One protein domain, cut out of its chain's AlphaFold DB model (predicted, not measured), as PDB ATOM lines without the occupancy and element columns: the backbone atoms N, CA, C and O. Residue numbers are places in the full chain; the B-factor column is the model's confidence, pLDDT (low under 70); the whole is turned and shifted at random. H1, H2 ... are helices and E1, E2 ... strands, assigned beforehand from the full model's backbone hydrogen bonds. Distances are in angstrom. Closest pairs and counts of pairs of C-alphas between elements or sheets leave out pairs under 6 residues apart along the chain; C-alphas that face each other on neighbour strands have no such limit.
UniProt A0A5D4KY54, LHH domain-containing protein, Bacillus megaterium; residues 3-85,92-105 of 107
ATOM      1  N   ARG A   3      25.163  33.076 -17.139       94.44
ATOM      2  CA  ARG A   3      25.274  34.260 -16.286       94.44
ATOM      3  C   ARG A   3      26.721  34.471 -15.854       94.44
ATOM      4  O   ARG A   3      27.299  33.638 -15.158       94.44
ATOM      5  N   THR A   4      27.268  35.639 -16.165       94.06
ATOM      6  CA  THR A   4      28.557  36.126 -15.634       94.06
ATOM      7  C   THR A   4      28.372  37.204 -14.558       94.06
ATOM      8  O   THR A   4      29.278  37.469 -13.766       94.06
ATOM      9  N   LYS A   5      27.172  37.795 -14.476       91.12
ATOM     10  CA  LYS A   5      26.794  38.890 -13.569       91.12
ATOM     11  C   LYS A   5      25.652  38.493 -12.621       91.12
ATOM     12  O   LYS A   5      25.110  37.389 -12.680       91.12
ATOM     13  N   GLY A   6      25.302  39.404 -11.713       88.31
ATOM     14  CA  GLY A   6      24.280  39.192 -10.685       88.31
ATOM     15  C   GLY A   6      24.784  38.383  -9.484       88.31
ATOM     16  O   GLY A   6      25.990  38.351  -9.195       88.31
ATOM     17  N   ALA A   7      23.847  37.749  -8.771       91.94
ATOM     18  CA  ALA A   7      24.113  36.992  -7.548       91.94
ATOM     19  C   ALA A   7      25.164  35.891  -7.762       91.94
ATOM     20  O   ALA A   7      25.049  35.094  -8.692       91.94
ATOM     21  N   LYS A   8      26.155  35.813  -6.859       95.62
ATOM     22  CA  LYS A   8      27.305  34.893  -6.961       95.62
ATOM     23  C   LYS A   8      26.880  33.439  -7.192       95.62
ATOM     24  O   LYS A   8      27.419  32.793  -8.079       95.62
ATOM     25  N   LYS A   9      25.869  32.964  -6.455       96.50
ATOM     26  CA  LYS A   9      25.351  31.588  -6.550       96.50
ATOM     27  C   LYS A   9      24.742  31.230  -7.916       96.50
ATOM     28  O   LYS A   9      24.611  30.057  -8.216       96.50
ATOM     29  N   GLY A  10      24.357  32.223  -8.721       96.00
ATOM     30  CA  GLY A  10      23.786  32.010 -10.051       96.00
ATOM     31  C   GLY A  10      24.783  32.163 -11.199       96.00
ATOM     32  O   GLY A  10      24.386  31.994 -12.343       96.00
ATOM     33  N   ARG A  11      26.044  32.537 -10.941       95.75
ATOM     34  CA  ARG A  11      27.050  32.675 -12.007       95.75
ATOM     35  C   ARG A  11      27.503  31.295 -12.482       95.75
ATOM     36  O   ARG A  11      27.607  30.380 -11.674       95.75
ATOM     37  N   GLY A  12      27.760  31.158 -13.781       96.88
ATOM     38  CA  GLY A  12      28.051  29.867 -14.416       96.88
ATOM     39  C   GLY A  12      26.808  29.039 -14.762       96.88
ATOM     40  O   GLY A  12      26.937  28.021 -15.424       96.88
ATOM     41  N   LEU A  13      25.612  29.500 -14.378       97.56
ATOM     42  CA  LEU A  13      24.330  28.913 -14.766       97.56
ATOM     43  C   LEU A  13      23.647  29.781 -15.823       97.56
ATOM     44  O   LEU A  13      23.839  30.997 -15.860       97.56
ATOM     45  N   THR A  14      22.801  29.192 -16.656       97.50
ATOM     46  CA  THR A  14      21.834  29.937 -17.467       97.50
ATOM     47  C   THR A  14      20.803  30.645 -16.581       97.50
ATOM     48  O   THR A  14      20.688  30.394 -15.378       97.50
ATOM     49  N   ASN A  15      20.026  31.565 -17.164       97.25
ATOM     50  CA  ASN A  15      18.918  32.195 -16.441       97.25
ATOM     51  C   ASN A  15      17.910  31.165 -15.925       97.25
ATOM     52  O   ASN A  15      17.522  31.262 -14.765       97.25
ATOM     53  N   ALA A  16      17.534  30.183 -16.743       97.25
ATOM     54  CA  ALA A  16      16.553  29.173 -16.366       97.25
ATOM     55  C   ALA A  16      17.060  28.300 -15.203       97.25
ATOM     56  O   ALA A  16      16.388  28.196 -14.182       97.25
ATOM     57  N   GLU A  17      18.298  27.803 -15.276       98.00
ATOM     58  CA  GLU A  17      18.915  27.009 -14.200       98.00
ATOM     59  C   GLU A  17      19.066  27.795 -12.891       98.00
ATOM     60  O   GLU A  17      18.761  27.286 -11.812       98.00
ATOM     61  N   ALA A  18      19.519  29.052 -12.955       98.06
ATOM     62  CA  ALA A  18      19.632  29.897 -11.767       98.06
ATOM     63  C   ALA A  18      18.259  30.205 -11.144       98.06
ATOM     64  O   ALA A  18      18.148  30.297  -9.915       98.06
ATOM     65  N   SER A  19      17.232  30.351 -11.983       97.69
ATOM     66  CA  SER A  19      15.851  30.571 -11.555       97.69
ATOM     67  C   SER A  19      15.306  29.315 -10.873       97.69
ATOM     68  O   SER A  19      14.983  29.380  -9.692       97.69
ATOM     69  N   ALA A  20      15.344  28.156 -11.537       97.69
ATOM     70  CA  ALA A  20      14.873  26.877 -10.998       97.69
ATOM     71  C   ALA A  20      15.584  26.496  -9.687       97.69
ATOM     72  O   ALA A  20      14.960  26.169  -8.679       97.69
ATOM     73  N   LYS A  21      16.916  26.612  -9.650       97.56
ATOM     74  CA  LYS A  21      17.709  26.169  -8.496       97.56
ATOM     75  C   LYS A  21      17.594  27.100  -7.289       97.56
ATOM     76  O   LYS A  21      17.624  26.647  -6.145       97.56
ATOM     77  N   TYR A  22      17.515  28.412  -7.518       97.56
ATOM     78  CA  TYR A  22      17.710  29.404  -6.456       97.56
ATOM     79  C   TYR A  22      16.638  30.496  -6.373       97.56
ATOM     80  O   TYR A  22      16.767  31.364  -5.504       97.56
ATOM     81  N   GLY A  23      15.635  30.482  -7.252       97.12
ATOM     82  CA  GLY A  23      14.631  31.541  -7.396       97.12
ATOM     83  C   GLY A  23      15.237  32.888  -7.785       97.12
ATOM     84  O   GLY A  23      14.797  33.932  -7.310       97.12
ATOM     85  N   LEU A  24      16.316  32.877  -8.573       97.00
ATOM     86  CA  LEU A  24      16.966  34.102  -9.028       97.00
ATOM     87  C   LEU A  24      16.315  34.613 -10.304       97.00
ATOM     88  O   LEU A  24      16.368  33.933 -11.319       97.00
ATOM     89  N   ALA A  25      15.838  35.854 -10.287       96.00
ATOM     90  CA  ALA A  25      15.338  36.514 -11.484       96.00
ATOM     91  C   ALA A  25      16.374  36.550 -12.634       96.00
ATOM     92  O   ALA A  25      17.596  36.611 -12.384       96.00
ATOM     93  N   PRO A  26      15.917  36.532 -13.900       95.75
ATOM     94  CA  PRO A  26      16.791  36.546 -15.065       95.75
ATOM     95  C   PRO A  26      17.574  37.859 -15.201       95.75
ATOM     96  O   PRO A  26      17.081  38.941 -14.879       95.75
ATOM     97  N   ILE A  27      18.800  37.750 -15.720       95.44
ATOM     98  CA  ILE A  27      19.552  38.890 -16.257       95.44
ATOM     99  C   ILE A  27      19.047  39.159 -17.675       95.44
ATOM    100  O   ILE A  27      19.027  38.240 -18.494       95.44
ATOM    101  N   LEU A  28      18.627  40.392 -17.941       92.44
ATOM    102  CA  LEU A  28      17.919  40.791 -19.160       92.44
ATOM    103  C   LEU A  28      18.841  41.338 -20.250       92.44
ATOM    104  O   LEU A  28      18.488  41.295 -21.423       92.44
ATOM    105  N   ASP A  29      19.995  41.882 -19.873       88.75
ATOM    106  CA  ASP A  29      20.935  42.498 -20.804       88.75
ATOM    107  C   ASP A  29      22.386  42.394 -20.311       88.75
ATOM    108  O   ASP A  29      22.668  42.042 -19.162       88.75
ATOM    109  N   GLU A  30      23.320  42.749 -21.194       84.75
ATOM    110  CA  GLU A  30      24.753  42.793 -20.890       84.75
ATOM    111  C   GLU A  30      25.102  43.817 -19.805       84.75
ATOM    112  O   GLU A  30      26.094  43.649 -19.096       84.75
ATOM    113  N   ALA A  31      24.294  44.864 -19.614       85.62
ATOM    114  CA  ALA A  31      24.499  45.826 -18.532       85.62
ATOM    115  C   ALA A  31      24.235  45.203 -17.147       85.62
ATOM    116  O   ALA A  31      24.674  45.744 -16.132       85.62
ATOM    117  N   GLY A  32      23.602  44.029 -17.100       87.88
ATOM    118  CA  GLY A  32      23.278  43.324 -15.869       87.88
ATOM    119  C   GLY A  32      21.930  43.735 -15.287       87.88
ATOM    120  O   GLY A  32      21.703  43.501 -14.098       87.88
ATOM    121  N   SER A  33      21.045  44.337 -16.090       90.25
ATOM    122  CA  SER A  33      19.673  44.609 -15.672       90.25
ATOM    123  C   SER A  33      18.979  43.305 -15.291       90.25
ATOM    124  O   SER A  33      19.152  42.279 -15.948       90.25
ATOM    125  N   VAL A  34      18.182  43.340 -14.231       92.19
ATOM    126  CA  VAL A  34      17.506  42.165 -13.670       92.19
ATOM    127  C   VAL A  34      16.002  42.362 -13.793       92.19
ATOM    128  O   VAL A  34      15.525  43.491 -13.666       92.19
ATOM    129  N   ALA A  35      15.252  41.291 -14.039       93.19
ATOM    130  CA  ALA A  35      13.802  41.350 -13.889       93.19
ATOM    131  C   ALA A  35      13.423  41.447 -12.404       93.19
ATOM    132  O   ALA A  35      13.962  40.742 -11.554       93.19
ATOM    133  N   THR A  36      12.486  42.317 -12.069       89.00
ATOM    134  CA  THR A  36      11.894  42.432 -10.738       89.00
ATOM    135  C   THR A  36      10.386  42.304 -10.848       89.00
ATOM    136  O   THR A  36       9.812  42.567 -11.901       89.00
ATOM    137  N   LEU A  37       9.749  41.858  -9.770       88.81
ATOM    138  CA  LEU A  37       8.306  41.662  -9.723       88.81
ATOM    139  C   LEU A  37       7.640  42.869  -9.070       88.81
ATOM    140  O   LEU A  37       8.044  43.293  -7.986       88.81
ATOM    141  N   HIS A  38       6.624  43.406  -9.739       80.62
ATOM    142  CA  HIS A  38       5.853  44.564  -9.296       80.62
ATOM    143  C   HIS A  38       4.370  44.297  -9.466       80.62
ATOM    144  O   HIS A  38       3.947  43.852 -10.525       80.62
ATOM    145  N   HIS A  39       3.562  44.634  -8.472       78.19
ATOM    146  CA  HIS A  39       2.125  44.733  -8.690       78.19
ATOM    147  C   HIS A  39       1.797  46.081  -9.337       78.19
ATOM    148  O   HIS A  39       2.360  47.107  -8.945       78.19
ATOM    149  N   SER A  40       0.873  46.113 -10.302       67.00
ATOM    150  CA  SER A  40       0.243  47.390 -10.647       67.00
ATOM    151  C   SER A  40      -0.594  47.829  -9.457       67.00
ATOM    152  O   SER A  40      -1.446  47.062  -9.020       67.00
ATOM    153  N   GLN A  41      -0.416  49.078  -9.031       61.38
ATOM    154  CA  GLN A  41      -1.113  49.727  -7.916       61.38
ATOM    155  C   GLN A  41      -0.515  49.466  -6.524       61.38
ATOM    156  O   GLN A  41       0.176  48.486  -6.242       61.38
ATOM    157  N   GLN A  42      -0.754  50.439  -5.647       61.91
ATOM    158  CA  GLN A  42      -0.272  50.456  -4.270       61.91
ATOM    159  C   GLN A  42      -1.047  49.435  -3.420       61.91
ATOM    160  O   GLN A  42      -2.172  49.082  -3.756       61.91
ATOM    161  N   LYS A  43      -0.437  48.949  -2.329       66.38
ATOM    162  CA  LYS A  43      -0.846  47.781  -1.509       66.38
ATOM    163  C   LYS A  43      -0.634  46.383  -2.107       66.38
ATOM    164  O   LYS A  43      -0.995  45.411  -1.455       66.38
ATOM    165  N   GLY A  44      -0.022  46.244  -3.284       64.38
ATOM    166  CA  GLY A  44       0.214  44.918  -3.876       64.38
ATOM    167  C   GLY A  44      -1.067  44.199  -4.307       64.38
ATOM    168  O   GLY A  44      -1.103  42.975  -4.367       64.38
ATOM    169  N   VAL A  45      -2.123  44.965  -4.584       66.19
ATOM    170  CA  VAL A  45      -3.409  44.467  -5.076       66.19
ATOM    171  C   VAL A  45      -3.505  44.831  -6.552       66.19
ATOM    172  O   VAL A  45      -3.667  45.996  -6.898       66.19
ATOM    173  N   GLY A  46      -3.372  43.832  -7.422       71.31
ATOM    174  CA  GLY A  46      -3.438  44.000  -8.871       71.31
ATOM    175  C   GLY A  46      -2.539  43.009  -9.614       71.31
ATOM    176  O   GLY A  46      -1.805  42.251  -8.972       71.31
ATOM    177  N   PRO A  47      -2.587  42.998 -10.959       80.12
ATOM    178  CA  PRO A  47      -1.729  42.140 -11.766       80.12
ATOM    179  C   PRO A  47      -0.247  42.284 -11.410       80.12
ATOM    180  O   PRO A  47       0.223  43.373 -11.065       80.12
ATOM    181  N   LEU A  48       0.480  41.172 -11.500       84.62
ATOM    182  CA  LEU A  48       1.920  41.122 -11.297       84.62
ATOM    183  C   LEU A  48       2.648  41.300 -12.632       84.62
ATOM    184  O   LEU A  48       2.300  40.670 -13.627       84.62
ATOM    185  N   TYR A  49       3.681  42.134 -12.636       86.62
ATOM    186  CA  TYR A  49       4.484  42.483 -13.798       86.62
ATOM    187  C   TYR A  49       5.952  42.165 -13.548       86.62
ATOM    188  O   TYR A  49       6.500  42.488 -12.492       86.62
ATOM    189  N   GLU A  50       6.602  41.599 -14.559       91.69
ATOM    190  CA  GLU A  50       8.057  41.542 -14.641       91.69
ATOM    191  C   GLU A  50       8.575  42.872 -15.222       91.69
ATOM    192  O   GLU A  50       8.208  43.267 -16.329       91.69
ATOM    193  N   ALA A  51       9.433  43.582 -14.489       87.44
ATOM    194  CA  ALA A  51       9.970  44.873 -14.903       87.44
ATOM    195  C   ALA A  51      11.497  44.925 -14.771       87.44
ATOM    196  O   ALA A  51      12.077  44.409 -13.825       87.44
ATOM    197  N   SER A  52      12.179  45.574 -15.714       88.81
ATOM    198  CA  SER A  52      13.643  45.681 -15.677       88.81
ATOM    199  C   SER A  52      14.123  46.697 -14.632       88.81
ATOM    200  O   SER A  52      13.617  47.826 -14.562       88.81
ATOM    201  N   THR A  53      15.181  46.354 -13.883       84.75
ATOM    202  CA  THR A  53      15.885  47.294 -12.986       84.75
ATOM    203  C   THR A  53      16.371  48.557 -13.694       84.75
ATOM    204  O   THR A  53      16.488  49.604 -13.055       84.75
ATOM    205  N   ARG A  54      16.553  48.511 -15.020       83.38
ATOM    206  CA  ARG A  54      16.886  49.674 -15.855       83.38
ATOM    207  C   ARG A  54      15.929  50.857 -15.663       83.38
ATOM    208  O   ARG A  54      16.339  52.000 -15.838       83.38
ATOM    209  N   TYR A  55      14.672  50.601 -15.292       76.75
ATOM    210  CA  TYR A  55      13.628  51.626 -15.171       76.75
ATOM    211  C   TYR A  55      13.349  52.091 -13.732       76.75
ATOM    212  O   TYR A  55      12.440  52.892 -13.517       76.75
ATOM    213  N   HIS A  56      14.103  51.619 -12.730       72.62
ATOM    214  CA  HIS A  56      13.773  51.898 -11.322       72.62
ATOM    215  C   HIS A  56      14.140  53.318 -10.866       72.62
ATOM    216  O   HIS A  56      13.456  53.850 -10.003       72.62
ATOM    217  N   ASN A  57      15.173  53.949 -11.440       61.09
ATOM    218  CA  ASN A  57      15.685  55.252 -10.984       61.09
ATOM    219  C   ASN A  57      16.159  56.150 -12.146       61.09
ATOM    220  O   ASN A  57      17.248  56.721 -12.098       61.09
ATOM    221  N   ILE A  58      15.379  56.257 -13.225       62.72
ATOM    222  CA  ILE A  58      15.755  57.121 -14.355       62.72
ATOM    223  C   ILE A  58      15.596  58.589 -13.935       62.72
ATOM    224  O   ILE A  58      14.485  59.104 -13.857       62.72
ATOM    225  N   ALA A  59      16.721  59.257 -13.666       53.59
ATOM    226  CA  ALA A  59      16.770  60.638 -13.179       53.59
ATOM    227  C   ALA A  59      16.265  61.690 -14.192       53.59
ATOM    228  O   ALA A  59      15.843  62.762 -13.776       53.59
ATOM    229  N   ASN A  60      16.276  61.375 -15.493       51.50
ATOM    230  CA  ASN A  60      15.848  62.251 -16.594       51.50
ATOM    231  C   ASN A  60      14.729  61.588 -17.414       51.50
ATOM    232  O   ASN A  60      14.947  61.051 -18.504       51.50
ATOM    233  N   ALA A  61      13.521  61.555 -16.863       52.88
ATOM    234  CA  ALA A  61      12.418  60.789 -17.424       52.88
ATOM    235  C   ALA A  61      11.705  61.516 -18.585       52.88
ATOM    236  O   ALA A  61      10.748  62.248 -18.375       52.88
ATOM    237  N   LYS A  62      12.090  61.204 -19.834       53.06
ATOM    238  CA  LYS A  62      11.137  61.174 -20.973       53.06
ATOM    239  C   LYS A  62      10.229  59.923 -20.934       53.06
ATOM    240  O   LYS A  62       9.366  59.757 -21.786       53.06
ATOM    241  N   ARG A  63      10.461  59.006 -19.982       50.66
ATOM    242  CA  ARG A  63       9.703  57.768 -19.732       50.66
ATOM    243  C   ARG A  63       9.462  57.632 -18.232       50.66
ATOM    244  O   ARG A  63      10.411  57.810 -17.473       50.66
ATOM    245  N   ALA A  64       8.234  57.320 -17.820       51.41
ATOM    246  CA  ALA A  64       7.866  57.255 -16.407       51.41
ATOM    247  C   ALA A  64       8.715  56.208 -15.646       51.41
ATOM    248  O   ALA A  64       8.782  55.056 -16.081       51.41
ATOM    249  N   PRO A  65       9.390  56.584 -14.544       60.44
ATOM    250  CA  PRO A  65      10.123  55.639 -13.704       60.44
ATOM    251  C   PRO A  65       9.158  54.752 -12.903       60.44
ATOM    252  O   PRO A  65       8.086  55.203 -12.506       60.44
ATOM    253  N   LEU A  66       9.571  53.514 -12.604       65.25
ATOM    254  CA  LEU A  66       8.797  52.591 -11.750       65.25
ATOM    255  C   LEU A  66       8.643  53.119 -10.316       65.25
ATOM    256  O   LEU A  66       7.594  52.957  -9.703       65.25
ATOM    257  N   HIS A  67       9.669  53.801  -9.800       63.81
ATOM    258  CA  HIS A  67       9.616  54.501  -8.519       63.81
ATOM    259  C   HIS A  67       9.914  55.994  -8.730       63.81
ATOM    260  O   HIS A  67      11.074  56.405  -8.682       63.81
ATOM    261  N   PRO A  68       8.891  56.840  -8.964       55.75
ATOM    262  CA  PRO A  68       9.090  58.283  -9.148       55.75
ATOM    263  C   PRO A  68       9.598  58.985  -7.881       55.75
ATOM    264  O   PRO A  68      10.234  60.035  -7.954       55.75
ATOM    265  N   TYR A  69       9.383  58.376  -6.715       55.56
ATOM    266  CA  TYR A  69       9.799  58.897  -5.420       55.56
ATOM    267  C   TYR A  69      11.079  58.196  -4.968       55.56
ATOM    268  O   TYR A  69      11.039  57.209  -4.233       55.56
ATOM    269  N   LYS A  70      12.218  58.701  -5.457       57.25
ATOM    270  CA  LYS A  70      13.587  58.264  -5.122       57.25
ATOM    271  C   LYS A  70      13.690  57.671  -3.705       57.25
ATOM    272  O   LYS A  70      13.367  58.340  -2.726       57.25
ATOM    273  N   GLY A  71      14.149  56.424  -3.591       56.81
ATOM    274  CA  GLY A  71      14.467  55.765  -2.313       56.81
ATOM    275  C   GLY A  71      13.283  55.363  -1.416       56.81
ATOM    276  O   GLY A  71      13.472  54.523  -0.540       56.81
ATOM    277  N   LYS A  72      12.062  55.884  -1.624       60.75
ATOM    278  CA  LYS A  72      10.862  55.443  -0.893       60.75
ATOM    279  C   LYS A  72      10.105  54.409  -1.714       60.75
ATOM    280  O   LYS A  72       9.450  54.737  -2.697       60.75
ATOM    281  N   LEU A  73      10.180  53.156  -1.269       60.38
ATOM    282  CA  LEU A  73       9.705  52.006  -2.037       60.38
ATOM    283  C   LEU A  73       8.195  51.995  -2.311       60.38
ATOM    284  O   LEU A  73       7.815  51.405  -3.307       60.38
ATOM    285  N   ASN A  74       7.354  52.666  -1.516       62.66
ATOM    286  CA  ASN A  74       5.914  52.845  -1.762       62.66
ATOM    287  C   ASN A  74       5.395  54.002  -0.884       62.66
ATOM    288  O   ASN A  74       4.990  53.761   0.251       62.66
ATOM    289  N   PRO A  75       5.466  55.269  -1.324       58.78
ATOM    290  CA  PRO A  75       5.196  56.403  -0.434       58.78
ATOM    291  C   PRO A  75       3.718  56.580  -0.075       58.78
ATOM    292  O   PRO A  75       3.429  57.234   0.921       58.78
ATOM    293  N   PHE A  76       2.800  55.992  -0.843       62.91
ATOM    294  CA  PHE A  76       1.373  56.016  -0.546       62.91
ATOM    295  C   PHE A  76       0.871  54.581  -0.386       62.91
ATOM    296  O   PHE A  76       1.196  53.712  -1.196       62.91
ATOM    297  N   TYR A  77       0.123  54.347   0.694       70.19
ATOM    298  CA  TYR A  77      -0.483  53.061   1.051       70.19
ATOM    299  C   TYR A  77       0.478  51.859   0.944       70.19
ATOM    300  O   TYR A  77       0.229  50.930   0.166       70.19
ATOM    301  N   PRO A  78       1.599  51.865   1.693       74.50
ATOM    302  CA  PRO A  78       2.528  50.748   1.674       74.50
ATOM    303  C   PRO A  78       1.851  49.474   2.190       74.50
ATOM    304  O   PRO A  78       1.004  49.512   3.084       74.50
ATOM    305  N   MET A  79       2.255  48.342   1.624       77.94
ATOM    306  CA  MET A  79       1.999  47.032   2.215       77.94
ATOM    307  C   MET A  79       2.700  46.944   3.578       77.94
ATOM    308  O   MET A  79       3.793  47.499   3.740       77.94
ATOM    309  N   ASP A  80       2.091  46.251   4.541       84.88
ATOM    310  CA  ASP A  80       2.728  46.000   5.830       84.88
ATOM    311  C   ASP A  80       4.008  45.161   5.659       84.88
ATOM    312  O   ASP A  80       4.218  44.477   4.653       84.88
ATOM    313  N   GLU A  81       4.908  45.239   6.637       84.69
ATOM    314  CA  GLU A  81       6.227  44.614   6.528       84.69
ATOM    315  C   GLU A  81       6.175  43.090   6.445       84.69
ATOM    316  O   GLU A  81       7.024  42.500   5.773       84.69
ATOM    317  N   THR A  82       5.184  42.468   7.081       89.12
ATOM    318  CA  THR A  82       5.010  41.016   7.086       89.12
ATOM    319  C   THR A  82       4.602  40.538   5.702       89.12
ATOM    320  O   THR A  82       5.300  39.709   5.113       89.12
ATOM    321  N   THR A  83       3.541  41.112   5.133       85.44
ATOM    322  CA  THR A  83       3.066  40.769   3.786       85.44
ATOM    323  C   THR A  83       4.132  41.089   2.737       85.44
ATOM    324  O   THR A  83       4.431  40.268   1.867       85.44
ATOM    325  N   ARG A  84       4.815  42.234   2.869       83.94
ATOM    326  CA  ARG A  84       5.940  42.591   1.992       83.94
ATOM    327  C   ARG A  84       7.081  41.583   2.101       83.94
ATOM    328  O   ARG A  84       7.694  41.226   1.094       83.94
ATOM    329  N   GLY A  85       7.390  41.148   3.318       87.19
ATOM    330  CA  GLY A  85       8.410  40.147   3.594       87.19
ATOM    331  C   GLY A  85       8.085  38.807   2.943       87.19
ATOM    332  O   GLY A  85       8.965  38.230   2.303       87.19
ATOM    333  N   SER A  92       8.088  35.738  -4.562       93.06
ATOM    334  CA  SER A  92       8.992  36.104  -5.657       93.06
ATOM    335  C   SER A  92      10.016  35.009  -5.950       93.06
ATOM    336  O   SER A  92      10.340  34.760  -7.108       93.06
ATOM    337  N   ILE A  93      10.530  34.335  -4.916       96.19
ATOM    338  CA  ILE A  93      11.494  33.240  -5.089       96.19
ATOM    339  C   ILE A  93      10.812  32.062  -5.785       96.19
ATOM    340  O   ILE A  93      11.359  31.528  -6.749       96.19
ATOM    341  N   ASN A  94       9.626  31.673  -5.320       96.81
ATOM    342  CA  ASN A  94       8.869  30.562  -5.890       96.81
ATOM    343  C   ASN A  94       8.413  30.856  -7.319       96.81
ATOM    344  O   ASN A  94       8.560  29.992  -8.179       96.81
ATOM    345  N   TYR A  95       7.962  32.080  -7.595       96.44
ATOM    346  CA  TYR A  95       7.623  32.535  -8.940       96.44
ATOM    347  C   TYR A  95       8.774  32.278  -9.915       96.44
ATOM    348  O   TYR A  95       8.593  31.630 -10.944       96.44
ATOM    349  N   TRP A  96       9.989  32.717  -9.572       97.44
ATOM    350  CA  TRP A  96      11.138  32.505 -10.450       97.44
ATOM    351  C   TRP A  96      11.542  31.038 -10.554       97.44
ATOM    352  O   TRP A  96      11.940  30.613 -11.634       97.44
ATOM    353  N   LYS A  97      11.421  30.249  -9.481       97.81
ATOM    354  CA  LYS A  97      11.674  28.804  -9.565       97.81
ATOM    355  C   LYS A  97      10.768  28.138 -10.591       97.81
ATOM    356  O   LYS A  97      11.291  27.513 -11.506       97.81
ATOM    357  N   ILE A  98       9.459  28.371 -10.488       97.31
ATOM    358  CA  ILE A  98       8.454  27.820 -11.405       97.31
ATOM    359  C   ILE A  98       8.774  28.226 -12.846       97.31
ATOM    360  O   ILE A  98       8.925  27.372 -13.712       97.31
ATOM    361  N   ARG A  99       9.009  29.521 -13.094       96.06
ATOM    362  CA  ARG A  99       9.373  30.032 -14.429       96.06
ATOM    363  C   ARG A  99      10.652  29.392 -14.976       96.06
ATOM    364  O   ARG A  99      10.769  29.150 -16.175       96.06
ATOM    365  N   GLY A 100      11.630  29.147 -14.105       97.06
ATOM    366  CA  GLY A 100      12.873  28.465 -14.452       97.06
ATOM    367  C   GLY A 100      12.661  27.001 -14.817       97.06
ATOM    368  O   GLY A 100      13.230  26.542 -15.800       97.06
ATOM    369  N   GLU A 101      11.845  26.286 -14.045       97.38
ATOM    370  CA  GLU A 101      11.483  24.888 -14.294       97.38
ATOM    371  C   GLU A 101      10.713  24.742 -15.610       97.38
ATOM    372  O   GLU A 101      11.095  23.926 -16.444       97.38
ATOM    373  N   GLU A 102       9.708  25.587 -15.851       96.62
ATOM    374  CA  GLU A 102       8.959  25.638 -17.115       96.62
ATOM    375  C   GLU A 102       9.891  25.852 -18.315       96.62
ATOM    376  O   GLU A 102       9.821  25.126 -19.307       96.62
ATOM    377  N   ALA A 103      10.821  26.808 -18.209       95.31
ATOM    378  CA  ALA A 103      11.779  27.113 -19.269       95.31
ATOM    379  C   ALA A 103      12.789  25.982 -19.538       95.31
ATOM    380  O   ALA A 103      13.370  25.935 -20.622       95.31
ATOM    381  N   LEU A 104      13.005  25.082 -18.576       95.81
ATOM    382  CA  LEU A 104      13.843  23.889 -18.733       95.81
ATOM    383  C   LEU A 104      13.066  22.684 -19.288       95.81
ATOM    384  O   LEU A 104      13.609  21.581 -19.319       95.81
ATOM    385  N   GLY A 105      11.830  22.894 -19.752       89.62
ATOM    386  CA  GLY A 105      10.953  21.826 -20.223       89.62
ATOM    387  C   GLY A 105      10.285  21.119 -19.053       89.62
ATOM    388  O   GLY A 105      10.423  19.906 -18.929       89.62
TER     389      GLY A 105
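Overview. This is residues 3 to 85 and 92 to 105 of the 107 residues of the protein "LHH domain-containing protein" of Bacillus megaterium (UniProt A0A5D4KY54). Look for little regular structure: a hairpin of two strands, E1 and E2, in the middle, two crossing helices, H1 and H3, at one end, and a long loop, residues 53 to 80, at the other, leading to small H2. The 97 printed residues run H1, E1, E2, H2, H3, with 35 in named elements, mixed class. The whole is only just compact, close to loose, radius of gyration of the C-alphas 14.8 A, spanning 39 by 31 by 21 A.

Arrangement. E1, residues 35 to 39, and E2, residues 48 to 52, are antiparallel at 144 degrees; find N 36 and O 51 at 2.8 A. H1, residues 15 to 22, touches H3, residues 92 to 103, at a steep tilt of 51 degrees, opposite ways; the closest C-alphas, Ala 20 and Lys 97, are 4.0 A apart. H2, residues 81 to 85, is apart from H1, E1 and H3. In these helices every O i to N i+4 pair is within hydrogen-bond range.

Along the chain. Find C-alpha 35 at (13.802, 41.350, -13.889); E1 runs 13.2 A, E2 13.3 A. H1 runs 10.4 A, H2 5.8 A; H3 runs 16.5 A to C-alpha 103 at (11.779, 27.113, -19.269).

Size, cuts and confidence. Residues 86 to 91 are not printed; C-alphas 85 and 92 are 10.1 A apart. Links H1 to E1 and E2 to H2 are long. Residues 40 to 45 and 57 to 76 have pLDDT under 70.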